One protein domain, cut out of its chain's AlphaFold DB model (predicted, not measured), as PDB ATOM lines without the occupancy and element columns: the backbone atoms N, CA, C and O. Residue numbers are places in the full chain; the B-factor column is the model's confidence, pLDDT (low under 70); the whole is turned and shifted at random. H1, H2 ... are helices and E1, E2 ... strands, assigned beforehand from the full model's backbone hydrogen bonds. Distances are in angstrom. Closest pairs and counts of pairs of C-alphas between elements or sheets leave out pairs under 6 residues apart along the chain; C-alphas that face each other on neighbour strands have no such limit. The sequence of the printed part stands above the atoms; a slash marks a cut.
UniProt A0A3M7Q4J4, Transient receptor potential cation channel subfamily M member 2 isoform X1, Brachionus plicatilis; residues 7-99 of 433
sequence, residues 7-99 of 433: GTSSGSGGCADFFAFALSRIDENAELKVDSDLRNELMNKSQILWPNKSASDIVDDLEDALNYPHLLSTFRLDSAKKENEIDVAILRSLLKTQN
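What this domain is: This is residues 7 to 99 of the 433 residues of the protein "Transient receptor potential cation channel subfamily M member 2 isoform X1" of Brachionus plicatilis (UniProt A0A3M7Q4J4). A small sheet of two parallel strands, E1 and E2, lies between helix H1 on one face and helix H4 on the other; H2 packs on H1 on the side away from the sheet, and H3 slants across from H2 back toward the sheet. H4 stands alone at its end of the molecule, meeting the strands but no other helix. The printed part has 93 residues, with four named helices and two named strands in the order E1, H1, H2, H3, E2, H4, and its class is mostly helix. The whole is compact, with a radius of gyration of the C-alphas of 13.9 A, and spans 37 by 27 by 18 A.

How they stand to each other: Strand E1, residues 7 to 10, is the parallel neighbour of E2, residues 72 to 76, at 31 degrees between their directions. N 8 and O 73 are 3.0 A apart, and N 10 and O 75 are 2.8 A apart, both within hydrogen-bond range. With H1, residues 15 to 24, H2, residues 36 to 49, and H3, residues 55 to 66, the strands form a strand-helix-strand unit, two parallel neighbour strands with helices between them along the chain. The closest C-alphas of E1 and H1 are those of Ser 10 and Asp 17, 5.1 A apart; those of H1 and E2 are Ala 20 and Thr 74, 5.9 A apart. H1 and H2 form a helical hairpin: they touch, opposite ways at a shallow tilt of 19 degrees, closest at the C-alphas of Ala 22 and Leu 42, 7.5 A apart. H2 touches H1 with residues 42 to 46 alone. H3 touches H2 with residues 55 to 59 alone, at a steep tilt of 61 degrees, opposite ways; the C-alphas of Met 43 and Ala 55 are the closest, 5.5 A apart. H1 and H3 are close but not clearly touching, with the C-alphas of Phe 19 and Leu 62 7.6 A apart. The closest C-alphas of E2 and H4, residues 86 to 97, are those of Ser 73 and Ser 93, 5.7 A apart. H4 is apart from H1, H2 and H3. In H1, H2, H3 and H4 every O i to N i+4 pair is within hydrogen-bond range.

Where its parts are: E1 begins at C-alpha 7, (-40.660, 30.703, 6.100), and measures 9.9 A; E2 measures 13.9 A. From first to last C-alpha H1 measures 14.2 A, H2 20.0 A, H3 16.6 A and H4 17.0 A. H2 begins at C-alpha 36, (-39.587, 5.554, 8.916), and H4 ends at C-alpha 97, (-41.492, 32.908, 17.477).

The domain as a whole: The two C-alphas farthest apart, those of Asn 52 and Lys 82, are 39.4 A apart. The printed part has no cut. The link from H1 to H2, 11 residues, is long. Mean pLDDT of the printed part is 72.7, and it is under 70 at residues 7 to 10, 26 to 36, 77 to 84 and 98 to 99.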
ATOM      1  N   GLY A   7     -39.361  30.694   6.771       64.31
ATOM      2  CA  GLY A   7     -40.660  30.703   6.100       64.31
ATOM      3  C   GLY A   7     -40.534  30.125   4.694       64.31
ATOM      4  O   GLY A   7     -39.656  30.539   3.938       64.31
ATOM      5  N   THR A   8     -41.402  29.179   4.339       69.25
ATOM      6  CA  THR A   8     -41.452  28.594   2.987       69.25
ATOM      7  C   THR A   8     -42.802  28.845   2.330       69.25
ATOM      8  O   THR A   8     -43.850  28.727   2.970       69.25
ATOM      9  N   SER A   9     -42.787  29.183   1.040       69.75
ATOM     10  CA  SER A   9     -43.990  29.270   0.214       69.75
ATOM     11  C   SER A   9     -44.176  27.975  -0.574       69.75
ATOM     12  O   SER A   9     -43.366  27.632  -1.437       69.75
ATOM     13  N   SER A  10     -45.254  27.245  -0.295       69.25
ATOM     14  CA  SER A  10     -45.646  26.093  -1.103       69.25
ATOM     15  C   SER A  10     -46.133  26.564  -2.475       69.25
ATOM     16  O   SER A  10     -46.918  27.513  -2.548       69.25
ATOM     17  N   GLY A  11     -45.717  25.879  -3.529       70.44
ATOM     18  CA  GLY A  11     -45.942  26.231  -4.927       70.44
ATOM     19  C   GLY A  11     -44.768  26.978  -5.569       70.44
ATOM     20  O   GLY A  11     -44.808  27.235  -6.769       70.44
ATOM     21  N   SER A  12     -43.717  27.320  -4.809       74.88
ATOM     22  CA  SER A  12     -42.533  28.010  -5.355       74.88
ATOM     23  C   SER A  12     -41.476  27.067  -5.944       74.88
ATOM     24  O   SER A  12     -40.573  27.527  -6.645       74.88
ATOM     25  N   GLY A  13     -41.612  25.751  -5.729       77.38
ATOM     26  CA  GLY A  13     -40.748  24.725  -6.307       77.38
ATOM     27  C   GLY A  13     -39.558  24.310  -5.434       77.38
ATOM     28  O   GLY A  13     -39.160  24.975  -4.475       77.38
ATOM     29  N   GLY A  14     -38.952  23.173  -5.795       81.75
ATOM     30  CA  GLY A  14     -37.676  22.704  -5.245       81.75
ATOM     31  C   GLY A  14     -37.686  22.505  -3.725       81.75
ATOM     32  O   GLY A  14     -38.428  21.673  -3.205       81.75
ATOM     33  N   CYS A  15     -36.833  23.259  -3.014       78.56
ATOM     34  CA  CYS A  15     -36.651  23.144  -1.561       78.56
ATOM     35  C   CYS A  15     -37.918  23.504  -0.788       78.56
ATOM     36  O   CYS A  15     -38.263  22.819   0.167       78.56
ATOM     37  N   ALA A  16     -38.612  24.569  -1.188       78.12
ATOM     38  CA  ALA A  16     -39.764  25.067  -0.449       78.12
ATOM     39  C   ALA A  16     -40.930  24.069  -0.470       78.12
ATOM     40  O   ALA A  16     -41.544  23.827   0.565       78.12
ATOM     41  N   ASP A  17     -41.169  23.418  -1.611       77.94
ATOM     42  CA  ASP A  17     -42.205  22.386  -1.740       77.94
ATOM     43  C   ASP A  17     -41.830  21.093  -1.021       77.94
ATOM     44  O   ASP A  17     -42.697  20.429  -0.457       77.94
ATOM     45  N   PHE A  18     -40.540  20.752  -0.996       80.50
ATOM     46  CA  PHE A  18     -40.026  19.626  -0.222       80.50
ATOM     47  C   PHE A  18     -40.251  19.828   1.288       80.50
ATOM     48  O   PHE A  18     -40.803  18.950   1.950       80.50
ATOM     49  N   PHE A  19     -39.919  21.013   1.813       77.75
ATOM     50  CA  PHE A  19     -40.167  21.378   3.211       77.75
ATOM     51  C   PHE A  19     -41.662  21.489   3.538       77.75
ATOM     52  O   PHE A  19     -42.105  20.965   4.558       77.75
ATOM     53  N   ALA A  20     -42.458  22.119   2.672       76.94
ATOM     54  CA  ALA A  20     -43.903  22.227   2.863       76.94
ATOM     55  C   ALA A  20     -44.593  20.855   2.837       76.94
ATOM     56  O   ALA A  20     -45.539  20.624   3.588       76.94
ATOM     57  N   PHE A  21     -44.107  19.929   2.003       78.50
ATOM     58  CA  PHE A  21     -44.585  18.551   1.970       78.50
ATOM     59  C   PHE A  21     -44.287  17.822   3.285       78.50
ATOM     60  O   PHE A  21     -45.200  17.219   3.849       78.50
ATOM     61  N   ALA A  22     -43.055  17.929   3.796       76.81
ATOM     62  CA  ALA A  22     -42.678  17.341   5.078       76.81
ATOM     63  C   ALA A  22     -43.540  17.886   6.229       76.81
ATOM     64  O   ALA A  22     -44.119  17.111   6.983       76.81
ATOM     65  N   LEU A  23     -43.715  19.209   6.305       74.88
ATOM     66  CA  LEU A  23     -44.511  19.862   7.347       74.88
ATOM     67  C   LEU A  23     -46.010  19.542   7.262       74.88
ATOM     68  O   LEU A  23     -46.660  19.432   8.290       74.88
ATOM     69  N   SER A  24     -46.562  19.323   6.063       73.75
ATOM     70  CA  SER A  24     -47.980  18.952   5.899       73.75
ATOM     71  C   SER A  24     -48.342  17.544   6.386       73.75
ATOM     72  O   SER A  24     -49.522  17.218   6.482       73.75
ATOM     73  N   ARG A  25     -47.338  16.693   6.622       70.12
ATOM     74  CA  ARG A  25     -47.493  15.288   7.031       70.12
ATOM     75  C   ARG A  25     -47.127  15.052   8.498       70.12
ATOM     76  O   ARG A  25     -47.235  13.921   8.959       70.12
ATOM     77  N   ILE A  26     -46.684  16.091   9.201       66.50
ATOM     78  CA  ILE A  26     -46.361  16.049  10.625       66.50
ATOM     79  C   ILE A  26     -47.554  16.648  11.366       66.50
ATOM     80  O   ILE A  26     -47.837  17.835  11.219       66.50
ATOM     81  N   ASP A  27     -48.272  15.822  12.122       54.53
ATOM     82  CA  ASP A  27     -49.414  16.277  12.916       54.53
ATOM     83  C   ASP A  27     -48.952  17.207  14.048       54.53
ATOM     84  O   ASP A  27     -48.015  16.897  14.781       54.53
ATOM     85  N   GLU A  28     -49.651  18.332  14.235       53.31
ATOM     86  CA  GLU A  28     -49.302  19.384  15.208       53.31
ATOM     87  C   GLU A  28     -49.308  18.920  16.682       53.31
ATOM     88  O   GLU A  28     -48.758  19.611  17.536       53.31
ATOM     89  N   ASN A  29     -49.883  17.749  16.986       46.06
ATOM     90  CA  ASN A  29     -50.117  17.260  18.353       46.06
ATOM     91  C   ASN A  29     -49.490  15.891  18.677       46.06
ATOM     92  O   ASN A  29     -49.675  15.387  19.784       46.06
ATOM     93  N   ALA A  30     -48.754  15.275  17.749       43.00
ATOM     94  CA  ALA A  30     -48.019  14.038  18.005       43.00
ATOM     95  C   ALA A  30     -46.519  14.331  17.921       43.00
ATOM     96  O   ALA A  30     -46.104  15.170  17.129       43.00
ATOM     97  N   GLU A  31     -45.717  13.686  18.773       48.31
ATOM     98  CA  GLU A  31     -44.258  13.833  18.809       48.31
ATOM     99  C   GLU A  31     -43.684  13.996  17.394       48.31
ATOM    100  O   GLU A  31     -43.871  13.105  16.567       48.31
ATOM    101  N   LEU A  32     -43.020  15.132  17.126       52.88
ATOM    102  CA  LEU A  32     -42.360  15.471  15.858       52.88
ATOM    103  C   LEU A  32     -41.243  14.463  15.541       52.88
ATOM    104  O   LEU A  32     -40.056  14.758  15.649       52.88
ATOM    105  N   LYS A  33     -41.617  13.242  15.181       57.22
ATOM    106  CA  LYS A  33     -40.729  12.197  14.695       57.22
ATOM    107  C   LYS A  33     -41.164  11.874  13.281       57.22
ATOM    108  O   LYS A  33     -42.297  11.470  13.038       57.22
ATOM    109  N   VAL A  34     -40.240  12.078  12.352       61.50
ATOM    110  CA  VAL A  34     -40.364  11.601  10.977       61.50
ATOM    111  C   VAL A  34     -40.489  10.081  11.058       61.50
ATOM    112  O   VAL A  34     -39.549   9.397  11.459       61.50
ATOM    113  N   ASP A  35     -41.671   9.555  10.735       68.81
ATOM    114  CA  ASP A  35     -41.868   8.110  10.671       68.81
ATOM    115  C   ASP A  35     -40.928   7.505   9.615       68.81
ATOM    116  O   ASP A  35     -40.581   8.149   8.620       68.81
ATOM    117  N   SER A  36     -40.510   6.257   9.815       69.38
ATOM    118  CA  SER A  36     -39.587   5.554   8.916       69.38
ATOM    119  C   SER A  36     -40.089   5.513   7.464       69.38
ATOM    120  O   SER A  36     -39.294   5.642   6.528       69.38
ATOM    121  N   ASP A  37     -41.408   5.452   7.270       72.75
ATOM    122  CA  ASP A  37     -42.058   5.508   5.960       72.75
ATOM    123  C   ASP A  37     -42.003   6.909   5.328       72.75
ATOM    124  O   ASP A  37     -41.704   7.045   4.137       72.75
ATOM    125  N   LEU A  38     -42.205   7.966   6.126       75.06
ATOM    126  CA  LEU A  38     -42.073   9.358   5.677       75.06
ATOM    127  C   LEU A  38     -40.622   9.656   5.281       75.06
ATOM    128  O   LEU A  38     -40.376  10.297   4.259       75.06
ATOM    129  N   ARG A  39     -39.658   9.142   6.053       78.25
ATOM    130  CA  ARG A  39     -38.225   9.288   5.779       78.25
ATOM    131  C   ARG A  39     -37.864   8.691   4.420       78.25
ATOM    132  O   ARG A  39     -37.197   9.343   3.623       78.25
ATOM    133  N   ASN A  40     -38.376   7.502   4.104       77.50
ATOM    134  CA  ASN A  40     -38.163   6.858   2.806       77.50
ATOM    135  C   ASN A  40     -38.807   7.641   1.644       77.50
ATOM    136  O   ASN A  40     -38.209   7.767   0.572       77.50
ATOM    137  N   GLU A  41     -39.999   8.211   1.843       79.44
ATOM    138  CA  GLU A  41     -40.659   9.057   0.837       79.44
ATOM    139  C   GLU A  41     -39.872  10.357   0.581       79.44
ATOM    140  O   GLU A  41     -39.693  10.766  -0.573       79.44
ATOM    141  N   LEU A  42     -39.339  10.977   1.639       79.31
ATOM    142  CA  LEU A  42     -38.489  12.166   1.554       79.31
ATOM    143  C   LEU A  42     -37.147  11.865   0.881       79.31
ATOM    144  O   LEU A  42     -36.713  12.655   0.047       79.31
ATOM    145  N   MET A  43     -36.531  10.714   1.155       78.25
ATOM    146  CA  MET A  43     -35.306  10.265   0.478       78.25
ATOM    147  C   MET A  43     -35.520  10.084  -1.030       78.25
ATOM    148  O   MET A  43     -34.723  10.551  -1.842       78.25
ATOM    149  N   ASN A  44     -36.638   9.469  -1.427       81.25
ATOM    150  CA  ASN A  44     -36.976   9.305  -2.841       81.25
ATOM    151  C   ASN A  44     -37.206  10.662  -3.524       81.25
ATOM    152  O   ASN A  44     -36.707  10.899  -4.625       81.25
ATOM    153  N   LYS A  45     -37.926  11.583  -2.871       80.19
ATOM    154  CA  LYS A  45     -38.163  12.933  -3.405       80.19
ATOM    155  C   LYS A  45     -36.896  13.788  -3.454       80.19
ATOM    156  O   LYS A  45     -36.706  14.503  -4.436       80.19
ATOM    157  N   SER A  46     -36.024  13.716  -2.449       80.75
ATOM    158  CA  SER A  46     -34.774  14.483  -2.417       80.75
ATOM    159  C   SER A  46     -33.810  14.019  -3.505       80.75
ATOM    160  O   SER A  46     -33.169  14.854  -4.139       80.75
ATOM    161  N   GLN A  47     -33.784  12.721  -3.811       78.75
ATOM    162  CA  GLN A  47     -32.962  12.173  -4.887       78.75
ATOM    163  C   GLN A  47     -33.474  12.548  -6.288       78.75
ATOM    164  O   GLN A  47     -32.675  12.718  -7.209       78.75
ATOM    165  N   ILE A  48     -34.789  12.738  -6.446       80.94
ATOM    166  CA  ILE A  48     -35.398  13.260  -7.682       80.94
ATOM    167  C   ILE A  48     -35.093  14.756  -7.861       80.94
ATOM    168  O   ILE A  48     -34.796  15.193  -8.971       80.94
ATOM    169  N   LEU A  49     -35.163  15.547  -6.785       79.75
ATOM    170  CA  LEU A  49     -34.972  17.002  -6.826       79.75
ATOM    171  C   LEU A  49     -33.491  17.416  -6.872       79.75
ATOM    172  O   LEU A  49     -33.143  18.380  -7.555       79.75
ATOM    173  N   TRP A  50     -32.612  16.687  -6.175       81.19
ATOM    174  CA  TRP A  50     -31.173  16.964  -6.078       81.19
ATOM    175  C   TRP A  50     -30.325  15.699  -6.267       81.19
ATOM    176  O   TRP A  50     -29.732  15.200  -5.311       81.19
ATOM    177  N   PRO A  51     -30.150  15.222  -7.509       75.44
ATOM    178  CA  PRO A  51     -29.369  14.012  -7.795       75.44
ATOM    179  C   PRO A  51     -27.871  14.117  -7.438       75.44
ATOM    180  O   PRO A  51     -27.190  13.100  -7.350       75.44
ATOM    181  N   ASN A  52     -27.351  15.332  -7.221       77.62
ATOM    182  CA  ASN A  52     -25.930  15.598  -6.954       77.62
ATOM    183  C   ASN A  52     -25.575  15.713  -5.457       77.62
ATOM    184  O   ASN A  52     -24.420  15.994  -5.137       77.62
ATOM    185  N   LYS A  53     -26.541  15.561  -4.543       77.19
ATOM    186  CA  LYS A  53     -26.328  15.643  -3.088       77.19
ATOM    187  C   LYS A  53     -26.754  14.343  -2.403       77.19
ATOM    188  O   LYS A  53     -27.645  13.650  -2.884       77.19
ATOM    189  N   SER A  54     -26.119  14.026  -1.279       80.19
ATOM    190  CA  SER A  54     -26.506  12.928  -0.390       80.19
ATOM    191  C   SER A  54     -27.922  13.166   0.135       80.19
ATOM    192  O   SER A  54     -28.187  14.139   0.837       80.19
ATOM    193  N   ALA A  55     -28.838  12.264  -0.218       76.25
ATOM    194  CA  ALA A  55     -30.225  12.319   0.233       76.25
ATOM    195  C   ALA A  55     -30.337  12.210   1.766       76.25
ATOM    196  O   ALA A  55     -31.199  12.870   2.340       76.25
ATOM    197  N   SER A  56     -29.443  11.443   2.410       77.38
ATOM    198  CA  SER A  56     -29.378  11.285   3.872       77.38
ATOM    199  C   SER A  56     -29.164  12.617   4.568       77.38
ATOM    200  O   SER A  56     -29.936  12.979   5.442       77.38
ATOM    201  N   ASP A  57     -28.181  13.384   4.103       81.62
ATOM    202  CA  ASP A  57     -27.759  14.618   4.759       81.62
ATOM    203  C   ASP A  57     -28.850  15.695   4.633       81.62
ATOM    204  O   ASP A  57     -29.072  16.463   5.557       81.62
ATOM    205  N   ILE A  58     -29.593  15.707   3.516       80.00
ATOM    206  CA  ILE A  58     -30.740  16.611   3.314       80.00
ATOM    207  C   ILE A  58     -31.890  16.278   4.270       80.00
ATOM    208  O   ILE A  58     -32.586  17.179   4.738       80.00
ATOM    209  N   VAL A  59     -32.137  14.990   4.511       79.25
ATOM    210  CA  VAL A  59     -33.201  14.546   5.417       79.25
ATOM    211  C   VAL A  59     -32.793  14.763   6.872       79.25
ATOM    212  O   VAL A  59     -33.624  15.219   7.648       79.25
ATOM    213  N   ASP A  60     -31.524  14.550   7.215       81.44
ATOM    214  CA  ASP A  60     -30.985  14.835   8.547       81.44
ATOM    215  C   ASP A  60     -31.016  16.352   8.844       81.44
ATOM    216  O   ASP A  60     -31.488  16.762   9.903       81.44
ATOM    217  N   ASP A  61     -30.651  17.205   7.875       81.06
ATOM    218  CA  ASP A  61     -30.800  18.671   7.971       81.06
ATOM    219  C   ASP A  61     -32.273  19.092   8.167       81.06
ATOM    220  O   ASP A  61     -32.576  20.080   8.847       81.06
ATOM    221  N   LEU A  62     -33.213  18.362   7.554       79.69
ATOM    222  CA  LEU A  62     -34.648  18.605   7.698       79.69
ATOM    223  C   LEU A  62     -35.143  18.169   9.084       79.69
ATOM    224  O   LEU A  62     -35.882  18.922   9.716       79.69
ATOM    225  N   GLU A  63     -34.728  17.001   9.573       78.56
ATOM    226  CA  GLU A  63     -35.024  16.515  10.928       78.56
ATOM    227  C   GLU A  63     -34.495  17.492  11.996       78.56
ATOM    228  O   GLU A  63     -35.221  17.848  12.929       78.56
ATOM    229  N   ASP A  64     -33.289  18.031  11.804       80.88
ATOM    230  CA  ASP A  64     -32.713  19.064  12.668       80.88
ATOM    231  C   ASP A  64     -33.527  20.366  12.667       80.88
ATOM    232  O   ASP A  64     -33.686  21.007  13.713       80.88
ATOM    233  N   ALA A  65     -34.077  20.762  11.516       76.19
ATOM    234  CA  ALA A  65     -34.959  21.921  11.423       76.19
ATOM    235  C   ALA A  65     -36.299  21.680  12.142       76.19
ATOM    236  O   ALA A  65     -36.781  22.567  12.855       76.19
ATOM    237  N   LEU A  66     -36.879  20.482  12.004       75.12
ATOM    238  CA  LEU A  66     -38.151  20.097  12.630       75.12
ATOM    239  C   LEU A  66     -38.103  20.106  14.162       75.12
ATOM    240  O   LEU A  66     -39.129  20.351  14.795       75.12
ATOM    241  N   ASN A  67     -36.921  19.953  14.762       76.88
ATOM    242  CA  ASN A  67     -36.732  20.090  16.211       76.88
ATOM    243  C   ASN A  67     -37.108  21.487  16.759       76.88
ATOM    244  O   ASN A  67     -37.225  21.662  17.974       76.88
ATOM    245  N   TYR A  68     -37.325  22.489  15.895       75.44
ATOM    246  CA  TYR A  68     -37.742  23.843  16.276       75.44
ATOM    247  C   TYR A  68     -39.065  24.265  15.602       75.44
ATOM    248  O   TYR A  68     -39.079  25.164  14.755       75.44
ATOM    249  N   PRO A  69     -40.220  23.701  16.015       71.31
ATOM    250  CA  PRO A  69     -41.508  23.923  15.345       71.31
ATOM    251  C   PRO A  69     -42.014  25.374  15.425       71.31
ATOM    252  O   PRO A  69     -42.782  25.822  14.571       71.31
ATOM    253  N   HIS A  70     -41.580  26.135  16.433       71.38
ATOM    254  CA  HIS A  70     -41.931  27.549  16.600       71.38
ATOM    255  C   HIS A  70     -41.235  28.474  15.585       71.38
ATOM    256  O   HIS A  70     -41.720  29.577  15.363       71.38
ATOM    257  N   LEU A  71     -40.137  28.035  14.949       77.12
ATOM    258  CA  LEU A  71     -39.393  28.799  13.929       77.12
ATOM    259  C   LEU A  71     -39.813  28.467  12.492       77.12
ATOM    260  O   LEU A  71     -39.344  29.112  11.551       77.12
ATOM    261  N   LEU A  72     -40.660  27.449  12.329       75.88
ATOM    262  CA  LEU A  72     -41.093  26.935  11.040       75.88
ATOM    263  C   LEU A  72     -42.505  27.418  10.715       75.88
ATOM    264  O   LEU A  72     -43.437  27.293  11.519       75.88
ATOM    265  N   SER A  73     -42.653  27.950   9.503       74.81
ATOM    266  CA  SER A  73     -43.939  28.361   8.942       74.81
ATOM    267  C   SER A  73     -44.023  28.003   7.459       74.81
ATOM    268  O   SER A  73     -43.078  28.195   6.688       74.81
ATOM    269  N   THR A  74     -45.173  27.464   7.063       76.00
ATOM    270  CA  THR A  74     -45.502  27.160   5.667       76.00
ATOM    271  C   THR A  74     -46.676  28.001   5.231       76.00
ATOM    272  O   THR A  74     -47.658  28.120   5.962       76.00
ATOM    273  N   PHE A  75     -46.602  28.520   4.016       75.00
ATOM    274  CA  PHE A  75     -47.627  29.384   3.462       75.00
ATOM    275  C   PHE A  75     -48.010  28.963   2.043       75.00
ATOM    276  O   PHE A  75     -47.139  28.584   1.262       75.00
ATOM    277  N   ARG A  76     -49.302  29.051   1.697       71.75
ATOM    278  CA  ARG A  76     -49.825  28.700   0.367       71.75
ATOM    279  C   ARG A  76     -50.387  29.933  -0.344       71.75
ATOM    280  O   ARG A  76     -51.409  30.462   0.082       71.75
ATOM    281  N   LEU A  77     -49.777  30.319  -1.467       67.12
ATOM    282  CA  LEU A  77     -50.170  31.498  -2.260       67.12
ATOM    283  C   LEU A  77     -51.548  31.363  -2.942       67.12
ATOM    284  O   LEU A  77     -52.219  32.365  -3.155       67.12
ATOM    285  N   ASP A  78     -52.007  30.142  -3.235       62.81
ATOM    286  CA  ASP A  78     -53.190  29.899  -4.091       62.81
ATOM    287  C   ASP A  78     -54.534  29.844  -3.351       62.81
ATOM    288  O   ASP A  78     -55.555  29.422  -3.898       62.81
ATOM    289  N   SER A  79     -54.567  30.218  -2.077       60.66
ATOM    290  CA  SER A  79     -55.785  30.089  -1.280       60.66
ATOM    291  C   SER A  79     -56.508  31.427  -1.182       60.66
ATOM    292  O   SER A  79     -55.985  32.384  -0.632       60.66
ATOM    293  N   ALA A  80     -57.752  31.474  -1.668       57.72
ATOM    294  CA  ALA A  80     -58.624  32.656  -1.667       57.72
ATOM    295  C   ALA A  80     -59.026  33.171  -0.261       57.72
ATOM    296  O   ALA A  80     -59.956  33.964  -0.124       57.72
ATOM    297  N   LYS A  81     -58.370  32.692   0.803       63.94
ATOM    298  CA  LYS A  81     -58.592  33.139   2.176       63.94
ATOM    299  C   LYS A  81     -57.706  34.353   2.452       63.94
ATOM    300  O   LYS A  81     -56.505  34.286   2.219       63.94
ATOM    301  N   LYS A  82     -58.279  35.408   3.041       59.53
ATOM    302  CA  LYS A  82     -57.545  36.597   3.532       59.53
ATOM    303  C   LYS A  82     -56.412  36.247   4.505       59.53
ATOM    304  O   LYS A  82     -55.399  36.924   4.567       59.53
ATOM    305  N   GLU A  83     -56.558  35.126   5.205       58.84
ATOM    306  CA  GLU A  83     -55.536  34.530   6.064       58.84
ATOM    307  C   GLU A  83     -54.227  34.195   5.330       58.84
ATOM    308  O   GLU A  83     -53.231  33.921   5.993       58.84
ATOM    309  N   ASN A  84     -54.226  34.183   3.994       63.75
ATOM    310  CA  ASN A  84     -53.074  33.847   3.174       63.75
ATOM    311  C   ASN A  84     -52.566  35.036   2.344       63.75
ATOM    312  O   ASN A  84     -52.076  34.860   1.234       63.75
ATOM    313  N   GLU A  85     -52.649  36.251   2.880       71.75
ATOM    314  CA  GLU A  85     -51.811  37.355   2.409       71.75
ATOM    315  C   GLU A  85     -50.372  37.179   2.934       71.75
ATOM    316  O   GLU A  85     -50.134  36.645   4.022       71.75
ATOM    317  N   ILE A  86     -49.382  37.577   2.132       75.69
ATOM    318  CA  ILE A  86     -47.959  37.310   2.414       75.69
ATOM    319  C   ILE A  86     -47.510  38.002   3.709       75.69
ATOM    320  O   ILE A  86     -46.767  37.426   4.503       75.69
ATOM    321  N   ASP A  87     -47.960  39.229   3.933       73.62
ATOM    322  CA  ASP A  87     -47.665  40.025   5.122       73.62
ATOM    323  C   ASP A  87     -48.274  39.417   6.395       73.62
ATOM    324  O   ASP A  87     -47.586  39.341   7.415       73.62
ATOM    325  N   VAL A  88     -49.494  38.872   6.320       75.81
ATOM    326  CA  VAL A  88     -50.117  38.103   7.413       75.81
ATOM    327  C   VAL A  88     -49.300  36.873   7.752       75.81
ATOM    328  O   VAL A  88     -49.064  36.586   8.923       75.81
ATOM    329  N   ALA A  89     -48.846  36.136   6.743       76.75
ATOM    330  CA  ALA A  89     -48.063  34.929   6.960       76.75
ATOM    331  C   ALA A  89     -46.702  35.230   7.593       76.75
ATOM    332  O   ALA A  89     -46.285  34.527   8.517       76.75
ATOM    333  N   ILE A  90     -46.044  36.306   7.151       79.31
ATOM    334  CA  ILE A  90     -44.799  36.780   7.757       79.31
ATOM    335  C   ILE A  90     -45.051  37.177   9.213       79.31
ATOM    336  O   ILE A  90     -44.340  36.706  10.100       79.31
ATOM    337  N   LEU A  91     -46.088  37.969   9.490       77.69
ATOM    338  CA  LEU A  91     -46.418  38.366  10.854       77.69
ATOM    339  C   LEU A  91     -46.757  37.175  11.739       77.69
ATOM    340  O   LEU A  91     -46.186  37.053  12.812       77.69
ATOM    341  N   ARG A  92     -47.600  36.248  11.287       76.50
ATOM    342  CA  ARG A  92     -47.914  35.023  12.035       76.50
ATOM    343  C   ARG A  92     -46.671  34.216  12.354       76.50
ATOM    344  O   ARG A  92     -46.516  33.749  13.479       76.50
ATOM    345  N   SER A  93     -45.774  34.073  11.382       75.25
ATOM    346  CA  SER A  93     -44.518  33.362  11.593       75.25
ATOM    347  C   SER A  93     -43.663  34.046  12.662       75.25
ATOM    348  O   SER A  93     -43.156  33.370  13.551       75.25
ATOM    349  N   LEU A  94     -43.593  35.381  12.662       77.25
ATOM    350  CA  LEU A  94     -42.897  36.159  13.688       77.25
ATOM    351  C   LEU A  94     -43.585  36.055  15.051       77.25
ATOM    352  O   LEU A  94     -42.912  35.833  16.054       77.25
ATOM    353  N   LEU A  95     -44.911  36.146  15.095       75.75
ATOM    354  CA  LEU A  95     -45.690  36.036  16.325       75.75
ATOM    355  C   LEU A  95     -45.489  34.670  16.980       75.75
ATOM    356  O   LEU A  95     -45.204  34.628  18.174       75.75
ATOM    357  N   LYS A  96     -45.491  33.586  16.192       74.81
ATOM    358  CA  LYS A  96     -45.199  32.219  16.658       74.81
ATOM    359  C   LYS A  96     -43.819  32.106  17.319       74.81
ATOM    360  O   LYS A  96     -43.661  31.369  18.290       74.81
ATOM    361  N   THR A  97     -42.822  32.857  16.837       71.56
ATOM    362  CA  THR A  97     -41.492  32.908  17.477       71.56
ATOM    363  C   THR A  97     -41.462  33.719  18.770       71.56
ATOM    364  O   THR A  97     -40.624  33.456  19.624       71.56
ATOM    365  N   GLN A  98     -42.360  34.695  18.916       69.94
ATOM    366  CA  GLN A  98     -42.432  35.622  20.050       69.94
ATOM    367  C   GLN A  98     -43.461  35.190  21.108       69.94
ATOM    368  O   GLN A  98     -43.876  36.017  21.916       69.94
ATOM    369  N   ASN A  99     -43.874  33.916  21.119       65.31
ATOM    370  CA  ASN A  99     -44.936  33.386  21.988       65.31
ATOM    371  C   ASN A  99     -44.757  33.670  23.492       65.31
ATOM    372  O   ASN A  99     -45.741  33.630  24.223       65.31
TER     373      ASN A  99